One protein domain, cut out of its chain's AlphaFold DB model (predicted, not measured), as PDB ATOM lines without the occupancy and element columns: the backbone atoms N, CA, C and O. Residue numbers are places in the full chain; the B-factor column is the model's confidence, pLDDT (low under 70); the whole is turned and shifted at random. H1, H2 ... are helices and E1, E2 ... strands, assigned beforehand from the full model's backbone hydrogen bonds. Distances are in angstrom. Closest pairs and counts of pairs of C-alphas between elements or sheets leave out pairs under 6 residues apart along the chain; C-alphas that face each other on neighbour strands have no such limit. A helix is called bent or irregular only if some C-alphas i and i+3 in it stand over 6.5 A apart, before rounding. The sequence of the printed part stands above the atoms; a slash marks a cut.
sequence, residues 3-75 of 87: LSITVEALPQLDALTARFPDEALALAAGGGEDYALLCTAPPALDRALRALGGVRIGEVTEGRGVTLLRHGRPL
ATOM      1  N   LEU A   3     -23.468   4.876   3.273       97.12
ATOM      2  CA  LEU A   3     -24.103   3.638   2.824       97.12
ATOM      3  C   LEU A   3     -25.576   3.639   3.244       97.12
ATOM      4  O   LEU A   3     -25.884   3.933   4.402       97.12
ATOM      5  N   SER A   4     -26.473   3.267   2.336       97.00
ATOM      6  CA  SER A   4     -27.853   2.906   2.671       97.00
ATOM      7  C   SER A   4     -28.041   1.403   2.468       97.00
ATOM      8  O   SER A   4     -27.668   0.855   1.433       97.00
ATOM      9  N   ILE A   5     -28.586   0.720   3.475       96.81
ATOM     10  CA  ILE A   5     -28.788  -0.734   3.474       96.81
ATOM     11  C   ILE A   5     -30.279  -1.013   3.618       96.81
ATOM     12  O   ILE A   5     -30.913  -0.538   4.555       96.81
ATOM     13  N   THR A   6     -30.846  -1.785   2.699       97.50
ATOM     14  CA  THR A   6     -32.231  -2.256   2.749       97.50
ATOM     15  C   THR A   6     -32.311  -3.503   3.618       97.50
ATOM     16  O   THR A   6     -31.730  -4.534   3.287       97.50
ATOM     17  N   VAL A   7     -33.047  -3.417   4.723       95.75
ATOM     18  CA  VAL A   7     -33.158  -4.492   5.713       95.75
ATOM     19  C   VAL A   7     -33.747  -5.755   5.094       95.75
ATOM     20  O   VAL A   7     -33.212  -6.836   5.295       95.75
ATOM     21  N   GLU A   8     -34.782  -5.627   4.269       95.50
ATOM     22  CA  GLU A   8     -35.449  -6.760   3.617       95.50
ATOM     23  C   GLU A   8     -34.548  -7.504   2.618       95.50
ATOM     24  O   GLU A   8     -34.885  -8.600   2.185       95.50
ATOM     25  N   ALA A   9     -33.417  -6.909   2.230       96.44
ATOM     26  CA  ALA A   9     -32.450  -7.531   1.338       96.44
ATOM     27  C   ALA A   9     -31.330  -8.271   2.088       96.44
ATOM     28  O   ALA A   9     -30.516  -8.930   1.440       96.44
ATOM     29  N   LEU A  10     -31.255  -8.162   3.422       95.12
ATOM     30  CA  LEU A  10     -30.213  -8.818   4.207       95.12
ATOM     31  C   LEU A  10     -30.323 -10.348   4.088       95.12
ATOM     32  O   LEU A  10     -31.397 -10.909   4.329       95.12
ATOM     33  N   PRO A  11     -29.221 -11.047   3.753       94.25
ATOM     34  CA  PRO A  11     -29.196 -12.501   3.757       94.25
ATOM     35  C   PRO A  11     -29.624 -13.063   5.116       94.25
ATOM     36  O   PRO A  11     -29.305 -12.501   6.158       94.25
ATOM     37  N   GLN A  12     -30.319 -14.200   5.097       91.50
ATOM     38  CA  GLN A  12     -30.759 -14.944   6.287       91.50
ATOM     39  C   GLN A  12     -31.775 -14.239   7.204       91.50
ATOM     40  O   GLN A  12     -32.238 -14.868   8.157       91.50
ATOM     41  N   LEU A  13     -32.195 -12.999   6.913       94.12
ATOM     42  CA  LEU A  13     -33.127 -12.267   7.777       94.12
ATOM     43  C   LEU A  13     -34.446 -13.021   7.996       94.12
ATOM     44  O   LEU A  13     -34.937 -13.049   9.120       94.12
ATOM     45  N   ASP A  14     -34.995 -13.675   6.971       94.62
ATOM     46  CA  ASP A  14     -36.237 -14.450   7.101       94.62
ATOM     47  C   ASP A  14     -36.076 -15.644   8.052       94.62
ATOM     48  O   ASP A  14     -36.916 -15.876   8.922       94.62
ATOM     49  N   ALA A  15     -34.966 -16.378   7.928       95.44
ATOM     50  CA  ALA A  15     -34.671 -17.525   8.782       95.44
ATOM     51  C   ALA A  15     -34.442 -17.094  10.239       95.44
ATOM     52  O   ALA A  15     -34.967 -17.716  11.165       95.44
ATOM     53  N   LEU A  16     -33.717 -15.990  10.439       95.31
ATOM     54  CA  LEU A  16     -33.521 -15.387  11.754       95.31
ATOM     55  C   LEU A  16     -34.842 -14.877  12.332       95.31
ATOM     56  O   LEU A  16     -35.120 -15.133  13.493       95.31
ATOM     57  N   THR A  17     -35.693 -14.234  11.531       96.31
ATOM     58  CA  THR A  17     -37.002 -13.725  11.976       96.31
ATOM     59  C   THR A  17     -37.926 -14.863  12.397       96.31
ATOM     60  O   THR A  17     -38.610 -14.757  13.413       96.31
ATOM     61  N   ALA A  18     -37.919 -15.982  11.670       97.19
ATOM     62  CA  ALA A  18     -38.708 -17.156  12.028       97.19
ATOM     63  C   ALA A  18     -38.282 -17.779  13.371       97.19
ATOM     64  O   ALA A  18     -39.108 -18.375  14.063       97.19
ATOM     65  N   ARG A  19     -37.000 -17.662  13.745       97.25
ATOM     66  CA  ARG A  19     -36.442 -18.302  14.947       97.25
ATOM     67  C   ARG A  19     -36.278 -17.366  16.148       97.25
ATOM     68  O   ARG A  19     -36.408 -17.836  17.282       97.25
ATOM     69  N   PHE A  20     -35.989 -16.096  15.882       95.25
ATOM     70  CA  PHE A  20     -35.609 -15.031  16.812       95.25
ATOM     71  C   PHE A  20     -36.270 -13.703  16.382       95.25
ATOM     72  O   PHE A  20     -35.575 -12.759  16.003       95.25
ATOM     73  N   PRO A  21     -37.611 -13.609  16.384       94.19
ATOM     74  CA  PRO A  21     -38.337 -12.486  15.781       94.19
ATOM     75  C   PRO A  21     -37.927 -11.112  16.332       94.19
ATOM     76  O   PRO A  21     -37.866 -10.146  15.574       94.19
ATOM     77  N   ASP A  22     -37.585 -11.042  17.620       92.38
ATOM     78  CA  ASP A  22     -37.218  -9.793  18.295       92.38
ATOM     79  C   ASP A  22     -35.734  -9.416  18.116       92.38
ATOM     80  O   ASP A  22     -35.362  -8.253  18.260       92.38
ATOM     81  N   GLU A  23     -34.880 -10.380  17.758       91.44
ATOM     82  CA  GLU A  23     -33.420 -10.212  17.684       91.44
ATOM     83  C   GLU A  23     -32.878 -10.312  16.254       91.44
ATOM     84  O   GLU A  23     -31.718  -9.988  16.008       91.44
ATOM     85  N   ALA A  24     -33.702 -10.719  15.286       93.00
ATOM     86  CA  ALA A  24     -33.265 -11.059  13.933       93.00
ATOM     87  C   ALA A  24     -32.442  -9.959  13.253       93.00
ATOM     88  O   ALA A  24     -31.418 -10.243  12.635       93.00
ATOM     89  N   LEU A  25     -32.858  -8.697  13.394       91.81
ATOM     90  CA  LEU A  25     -32.113  -7.570  12.832       91.81
ATOM     91  C   LEU A  25     -30.785  -7.333  13.564       91.81
ATOM     92  O   LEU A  25     -29.789  -7.029  12.914       91.81
ATOM     93  N   ALA A  26     -30.763  -7.469  14.891       91.12
ATOM     94  CA  ALA A  26     -29.542  -7.310  15.677       91.12
ATOM     95  C   ALA A  26     -28.527  -8.414  15.348       91.12
ATOM     96  O   ALA A  26     -27.348  -8.123  15.179       91.12
ATOM     97  N   LEU A  27     -28.988  -9.653  15.153       91.69
ATOM     98  CA  LEU A  27     -28.147 -10.768  14.718       91.69
ATOM     99  C   LEU A  27     -27.607 -10.550  13.297       91.69
ATOM    100  O   LEU A  27     -26.407 -10.662  13.083       91.69
ATOM    101  N   ALA A  28     -28.465 -10.167  12.344       92.19
ATOM    102  CA  ALA A  28     -28.069  -9.990  10.943       92.19
ATOM    103  C   ALA A  28     -27.153  -8.776  10.692       92.19
ATOM    104  O   ALA A  28     -26.355  -8.799   9.758       92.19
ATOM    105  N   ALA A  29     -27.302  -7.691  11.462       91.12
ATOM    106  CA  ALA A  29     -26.606  -6.423  11.205       91.12
ATOM    107  C   ALA A  29     -25.575  -6.033  12.276       91.12
ATOM    108  O   ALA A  29     -24.713  -5.198  12.005       91.12
ATOM    109  N   GLY A  30     -25.680  -6.588  13.482       87.81
ATOM    110  CA  GLY A  30     -24.817  -6.277  14.627       87.81
ATOM    111  C   GLY A  30     -24.072  -7.486  15.191       87.81
ATOM    112  O   GLY A  30     -23.297  -7.314  16.131       87.81
ATOM    113  N   GLY A  31     -24.314  -8.680  14.644       86.25
ATOM    114  CA  GLY A  31     -23.587  -9.899  14.974       86.25
ATOM    115  C   GLY A  31     -22.169  -9.915  14.396       86.25
ATOM    116  O   GLY A  31     -21.506  -8.886  14.248       86.25
ATOM    117  N   GLY A  32     -21.690 -11.108  14.065       88.81
ATOM    118  CA  GLY A  32     -20.358 -11.326  13.521       88.81
ATOM    119  C   GLY A  32     -20.128 -12.795  13.192       88.81
ATOM    120  O   GLY A  32     -21.053 -13.595  13.228       88.81
ATOM    121  N   GLU A  33     -18.878 -13.139  12.875       89.81
ATOM    122  CA  GLU A  33     -18.437 -14.521  12.607       89.81
ATOM    123  C   GLU A  33     -19.087 -15.210  11.391       89.81
ATOM    124  O   GLU A  33     -18.887 -16.400  11.173       89.81
ATOM    125  N   ASP A  34     -19.783 -14.466  10.528       91.19
ATOM    126  CA  ASP A  34     -20.327 -15.008   9.274       91.19
ATOM    127  C   ASP A  34     -19.241 -15.305   8.226       91.19
ATOM    128  O   ASP A  34     -19.472 -16.049   7.272       91.19
ATOM    129  N   TYR A  35     -18.067 -14.671   8.356       92.75
ATOM    130  CA  TYR A  35     -16.960 -14.705   7.383       92.75
ATOM    131  C   TYR A  35     -17.392 -14.415   5.929       92.75
ATOM    132  O   TYR A  35     -16.731 -14.821   4.971       92.75
ATOM    133  N   ALA A  36     -18.495 -13.684   5.759       93.00
ATOM    134  CA  ALA A  36     -19.014 -13.281   4.462       93.00
ATOM    135  C   ALA A  36     -18.215 -12.108   3.872       93.00
ATOM    136  O   ALA A  36     -17.660 -11.269   4.584       93.00
ATOM    137  N   LEU A  37     -18.196 -12.021   2.541       95.94
ATOM    138  CA  LEU A  37     -17.639 -10.867   1.839       95.94
ATOM    139  C   LEU A  37     -18.673  -9.739   1.768       95.94
ATOM    140  O   LEU A  37     -19.786  -9.943   1.284       95.94
ATOM    141  N   LEU A  38     -18.268  -8.533   2.168       96.06
ATOM    142  CA  LEU A  38     -19.023  -7.299   1.962       96.06
ATOM    143  C   LEU A  38     -18.223  -6.369   1.048       96.06
ATOM    144  O   LEU A  38     -17.091  -5.998   1.357       96.06
ATOM    145  N   CYS A  39     -18.803  -5.991  -0.088       96.50
ATOM    146  CA  CYS A  39     -18.147  -5.132  -1.069       96.50
ATOM    147  C   CYS A  39     -19.131  -4.162  -1.732       96.50
ATOM    148  O   CYS A  39     -20.350  -4.307  -1.639       96.50
ATOM    149  N   THR A  40     -18.581  -3.160  -2.416       97.56
ATOM    150  CA  THR A  40     -19.328  -2.239  -3.277       97.56
ATOM    151  C   THR A  40     -18.922  -2.469  -4.731       97.56
ATOM    152  O   THR A  40     -17.789  -2.857  -5.020       97.56
ATOM    153  N   ALA A  41     -19.851  -2.256  -5.662       97.31
ATOM    154  CA  ALA A  41     -19.601  -2.436  -7.088       97.31
ATOM    155  C   ALA A  41     -20.489  -1.507  -7.933       97.31
ATOM    156  O   ALA A  41     -21.598  -1.168  -7.508       97.31
ATOM    157  N   PRO A  42     -20.038  -1.098  -9.134       97.19
ATOM    158  CA  PRO A  42     -20.872  -0.342 -10.058       97.19
ATOM    159  C   PRO A  42     -22.048  -1.193 -10.576       97.19
ATOM    160  O   PRO A  42     -21.899  -2.410 -10.729       97.19
ATOM    161  N   PRO A  43     -23.187  -0.576 -10.955       96.38
ATOM    162  CA  PRO A  43     -24.376  -1.294 -11.433       96.38
ATOM    163  C   PRO A  43     -24.122  -2.249 -12.607       96.38
ATOM    164  O   PRO A  43     -24.778  -3.280 -12.719       96.38
ATOM    165  N   ALA A  44     -23.134  -1.947 -13.456       98.06
ATOM    166  CA  ALA A  44     -22.749  -2.790 -14.587       98.06
ATOM    167  C   ALA A  44     -22.310  -4.213 -14.182       98.06
ATOM    168  O   ALA A  44     -22.378  -5.125 -15.004       98.06
ATOM    169  N   LEU A  45     -21.881  -4.420 -12.929       97.81
ATOM    170  CA  LEU A  45     -21.451  -5.724 -12.415       97.81
ATOM    171  C   LEU A  45     -22.555  -6.497 -11.676       97.81
ATOM    172  O   LEU A  45     -22.324  -7.652 -11.322       97.81
ATOM    173  N   ASP A  46     -23.749  -5.924 -11.469       95.81
ATOM    174  CA  ASP A  46     -24.816  -6.539 -10.656       95.81
ATOM    175  C   ASP A  46     -25.171  -7.953 -11.146       95.81
ATOM    176  O   ASP A  46     -25.185  -8.902 -10.363       95.81
ATOM    177  N   ARG A  47     -25.338  -8.132 -12.462       97.44
ATOM    178  CA  ARG A  47     -25.633  -9.450 -13.050       97.44
ATOM    179  C   ARG A  47     -24.528 -10.476 -12.783       97.44
ATOM    180  O   ARG A  47     -24.836 -11.630 -12.493       97.44
ATOM    181  N   ALA A  48     -23.263 -10.076 -12.905       97.94
ATOM    182  CA  ALA A  48     -22.127 -10.973 -12.698       97.94
ATOM    183  C   ALA A  48     -21.997 -11.370 -11.222       97.94
ATOM    184  O   ALA A  48     -21.813 -12.544 -10.915       97.94
ATOM    185  N   LEU A  49     -22.171 -10.416 -10.305       97.25
ATOM    186  CA  LEU A  49     -22.126 -10.671  -8.866       97.25
ATOM    187  C   LEU A  49     -23.279 -11.567  -8.411       97.25
ATOM    188  O   LEU A  49     -23.046 -12.512  -7.664       97.25
ATOM    189  N   ARG A  50     -24.497 -11.348  -8.921       95.94
ATOM    190  CA  ARG A  50     -25.637 -12.243  -8.662       95.94
ATOM    191  C   ARG A  50     -25.379 -13.668  -9.141       95.94
ATOM    192  O   ARG A  50     -25.741 -14.611  -8.447       95.94
ATOM    193  N   ALA A  51     -24.731 -13.836 -10.295       97.62
ATOM    194  CA  ALA A  51     -24.361 -15.158 -10.801       97.62
ATOM    195  C   ALA A  51     -23.342 -15.884  -9.898       97.62
ATOM    196  O   ALA A  51     -23.308 -17.109  -9.893       97.62
ATOM    197  N   LEU A  52     -22.555 -15.142  -9.111       96.75
ATOM    198  CA  LEU A  52     -21.638 -15.673  -8.095       96.75
ATOM    199  C   LEU A  52     -22.303 -15.862  -6.716       96.75
ATOM    200  O   LEU A  52     -21.614 -16.172  -5.750       96.75
ATOM    201  N   GLY A  53     -23.619 -15.661  -6.604       95.88
ATOM    202  CA  GLY A  53     -24.353 -15.745  -5.336       95.88
ATOM    203  C   GLY A  53     -24.346 -14.455  -4.510       95.88
ATOM    204  O   GLY A  53     -24.824 -14.449  -3.378       95.88
ATOM    205  N   GLY A  54     -23.836 -13.352  -5.060       96.62
ATOM    206  CA  GLY A  54     -23.877 -12.045  -4.415       96.62
ATOM    207  C   GLY A  54     -25.303 -11.507  -4.289       96.62
ATOM    208  O   GLY A  54     -26.117 -11.611  -5.211       96.62
ATOM    209  N   VAL A  55     -25.589 -10.869  -3.155       96.81
ATOM    210  CA  VAL A  55     -26.871 -10.216  -2.879       96.81
ATOM    211  C   VAL A  55     -26.639  -8.715  -2.761       96.81
ATOM    212  O   VAL A  55     -25.853  -8.258  -1.934       96.81
ATOM    213  N   ARG A  56     -27.324  -7.923  -3.594       97.31
ATOM    214  CA  ARG A  56     -27.308  -6.464  -3.463       97.31
ATOM    215  C   ARG A  56     -28.192  -6.060  -2.287       97.31
ATOM    216  O   ARG A  56     -29.412  -6.126  -2.405       97.31
ATOM    217  N   ILE A  57     -27.574  -5.595  -1.205       97.44
ATOM    218  CA  ILE A  57     -28.279  -5.194   0.023       97.44
ATOM    219  C   ILE A  57     -28.461  -3.683   0.169       97.44
ATOM    220  O   ILE A  57     -29.059  -3.228   1.137       97.44
ATOM    221  N   GLY A  58     -27.925  -2.885  -0.750       97.12
ATOM    222  CA  GLY A  58     -27.890  -1.443  -0.575       97.12
ATOM    223  C   GLY A  58     -27.109  -0.721  -1.657       97.12
ATOM    224  O   GLY A  58     -26.833  -1.276  -2.727       97.12
ATOM    225  N   GLU A  59     -26.746   0.518  -1.358       97.50
ATOM    226  CA  GLU A  59     -26.015   1.400  -2.259       97.50
ATOM    227  C   GLU A  59     -25.087   2.358  -1.506       97.50
ATOM    228  O   GLU A  59     -25.236   2.637  -0.314       97.50
ATOM    229  N   VAL A  60     -24.096   2.855  -2.242       97.62
ATOM    230  CA  VAL A  60     -23.195   3.910  -1.786       97.62
ATOM    231  C   VAL A  60     -23.869   5.256  -2.009       97.62
ATOM    232  O   VAL A  60     -24.319   5.543  -3.116       97.62
ATOM    233  N   THR A  61     -23.893   6.094  -0.978       96.50
ATOM    234  CA  THR A  61     -24.547   7.404  -1.004       96.50
ATOM    235  C   THR A  61     -23.559   8.542  -0.749       96.50
ATOM    236  O   THR A  61     -22.449   8.359  -0.228       96.50
ATOM    237  N   GLU A  62     -23.958   9.759  -1.118       96.38
ATOM    238  CA  GLU A  62     -23.282  10.966  -0.647       96.38
ATOM    239  C   GLU A  62     -23.460  11.124   0.873       96.38
ATOM    240  O   GLU A  62     -24.446  10.679   1.454       96.38
ATOM    241  N   GLY A  63     -22.487  11.751   1.544       93.94
ATOM    242  CA  GLY A  63     -22.500  11.916   3.003       93.94
ATOM    243  C   GLY A  63     -21.574  10.950   3.744       93.94
ATOM    244  O   GLY A  63     -20.495  10.612   3.242       93.94
ATOM    245  N   ARG A  64     -21.931  10.580   4.979       93.75
ATOM    246  CA  ARG A  64     -21.132   9.732   5.886       93.75
ATOM    247  C   ARG A  64     -22.039   8.820   6.711       93.75
ATOM    248  O   ARG A  64     -23.177   9.178   6.985       93.75
ATOM    249  N   GLY A  65     -21.483   7.698   7.165       93.12
ATOM    250  CA  GLY A  65     -22.170   6.745   8.035       93.12
ATOM    251  C   GLY A  65     -22.985   5.703   7.273       93.12
ATOM    252  O   GLY A  65     -22.971   5.655   6.042       93.12
ATOM    253  N   VAL A  66     -23.672   4.856   8.034       94.19
ATOM    254  CA  VAL A  66     -24.522   3.773   7.531       94.19
ATOM    255  C   VAL A  66     -25.951   4.037   7.984       94.19
ATOM    256  O   VAL A  66     -26.184   4.333   9.153       94.19
ATOM    257  N   THR A  67     -26.906   3.950   7.063       95.44
ATOM    258  CA  THR A  67     -28.340   4.065   7.353       95.44
ATOM    259  C   THR A  67     -29.037   2.765   6.985       95.44
ATOM    260  O   THR A  67     -28.984   2.336   5.832       95.44
ATOM    261  N   LEU A  68     -29.717   2.155   7.953       95.31
ATOM    262  CA  LEU A  68     -30.608   1.029   7.696       95.31
ATOM    263  C   LEU A  68     -31.972   1.556   7.250       95.31
ATOM    264  O   LEU A  68     -32.525   2.463   7.871       95.31
ATOM    265  N   LEU A  69     -32.520   0.978   6.188       97.00
ATOM    266  CA  LEU A  69     -33.825   1.300   5.632       97.00
ATOM    267  C   LEU A  69     -34.739   0.084   5.757       97.00
ATOM    268  O   LEU A  69     -34.409  -0.983   5.246       97.00
ATOM    269  N   ARG A  70     -35.905   0.254   6.378       95.56
ATOM    270  CA  ARG A  70     -36.986  -0.739   6.390       95.56
ATOM    271  C   ARG A  70     -38.173  -0.176   5.632       95.56
ATOM    272  O   ARG A  70     -38.663   0.909   5.954       95.56
ATOM    273  N   HIS A  71     -38.578  -0.863   4.572       95.62
ATOM    274  CA  HIS A  71     -39.584  -0.403   3.613       95.62
ATOM    275  C   HIS A  71     -39.318   1.035   3.119       95.62
ATOM    276  O   HIS A  71     -40.221   1.867   3.033       95.62
ATOM    277  N   GLY A  72     -38.043   1.345   2.855       95.62
ATOM    278  CA  GLY A  72     -37.587   2.663   2.399       95.62
ATOM    279  C   GLY A  72     -37.528   3.753   3.477       95.62
ATOM    280  O   GLY A  72     -37.199   4.892   3.157       95.62
ATOM    281  N   ARG A  73     -37.829   3.443   4.745       96.94
ATOM    282  CA  ARG A  73     -37.775   4.402   5.859       96.94
ATOM    283  C   ARG A  73     -36.556   4.150   6.747       96.94
ATOM    284  O   ARG A  73     -36.284   2.988   7.049       96.94
ATOM    285  N   PRO A  74     -35.844   5.200   7.188       95.88
ATOM    286  CA  PRO A  74     -34.688   5.039   8.057       95.88
ATOM    287  C   PRO A  74     -35.087   4.438   9.402       95.88
ATOM    288  O   PRO A  74     -36.105   4.811   9.988       95.88
ATOM    289  N   LEU A  75     -34.260   3.518   9.885       92.50
ATOM    290  CA  LEU A  75     -34.328   2.975  11.232       92.50
ATOM    291  C   LEU A  75     -33.243   3.595  12.118       92.50
ATOM    292  O   LEU A  75     -32.175   3.961  11.613       92.50
TER     293      LEU A  75
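What this domain is: This is residues 3 to 75 of the 87 residues of an uncharacterized protein of Zetaproteobacteria bacterium (UniProt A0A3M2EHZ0). Three parts make a rough triangle: a small mixed sheet in the order E2 E1 E3, the helix pair H1 and H2, and H3, with a long link from H2 to H3. The 73 printed residues run E1 H1 H2 H3 E2 E3, of mixed class. The whole is only just compact, close to loose, with a radius of gyration of the C-alphas of 13.0 A and spans of 36 by 29 by 22 A.

How they stand to each other: Inner strand E1, residues 3 to 6, is antiparallel to E2, residues 58 to 61, at 155 degrees; N 4 and O 59, 3.0 A apart, are within hydrogen-bond range. E1 is parallel to E3, residues 65 to 70, at 17 degrees; N 67 and O 3, 2.9 A apart, are within range. H1, residues 13 to 19, touches H2, residues 24 to 30, at a steep tilt of 52 degrees, opposite ways; their closest C-alphas, Leu 16 and Ala 24, are 4.9 A apart. H3, residues 43 to 51, is apart from both. No named helix is on the sheet. O i to N i+4 pairs are within range throughout H1 and H2, but 3 of 5 in H3.

Where its parts are: E1 begins at C-alpha 3 (-24.103, 3.638, 2.824). Irregular H3, with C-alphas 44 and 47 7.4 A apart, is 13.9 A long. E3, 16.7 A, ends at C-alpha 70 (-36.986, -0.739, 6.390).

The domain as a whole: The farthest C-alphas, Asp 22 and Ala 44, are 36.6 A apart. The link H2 to H3 is long, 12 residues. The printed part has no cut, and no printed residue is under 70 in pLDDT.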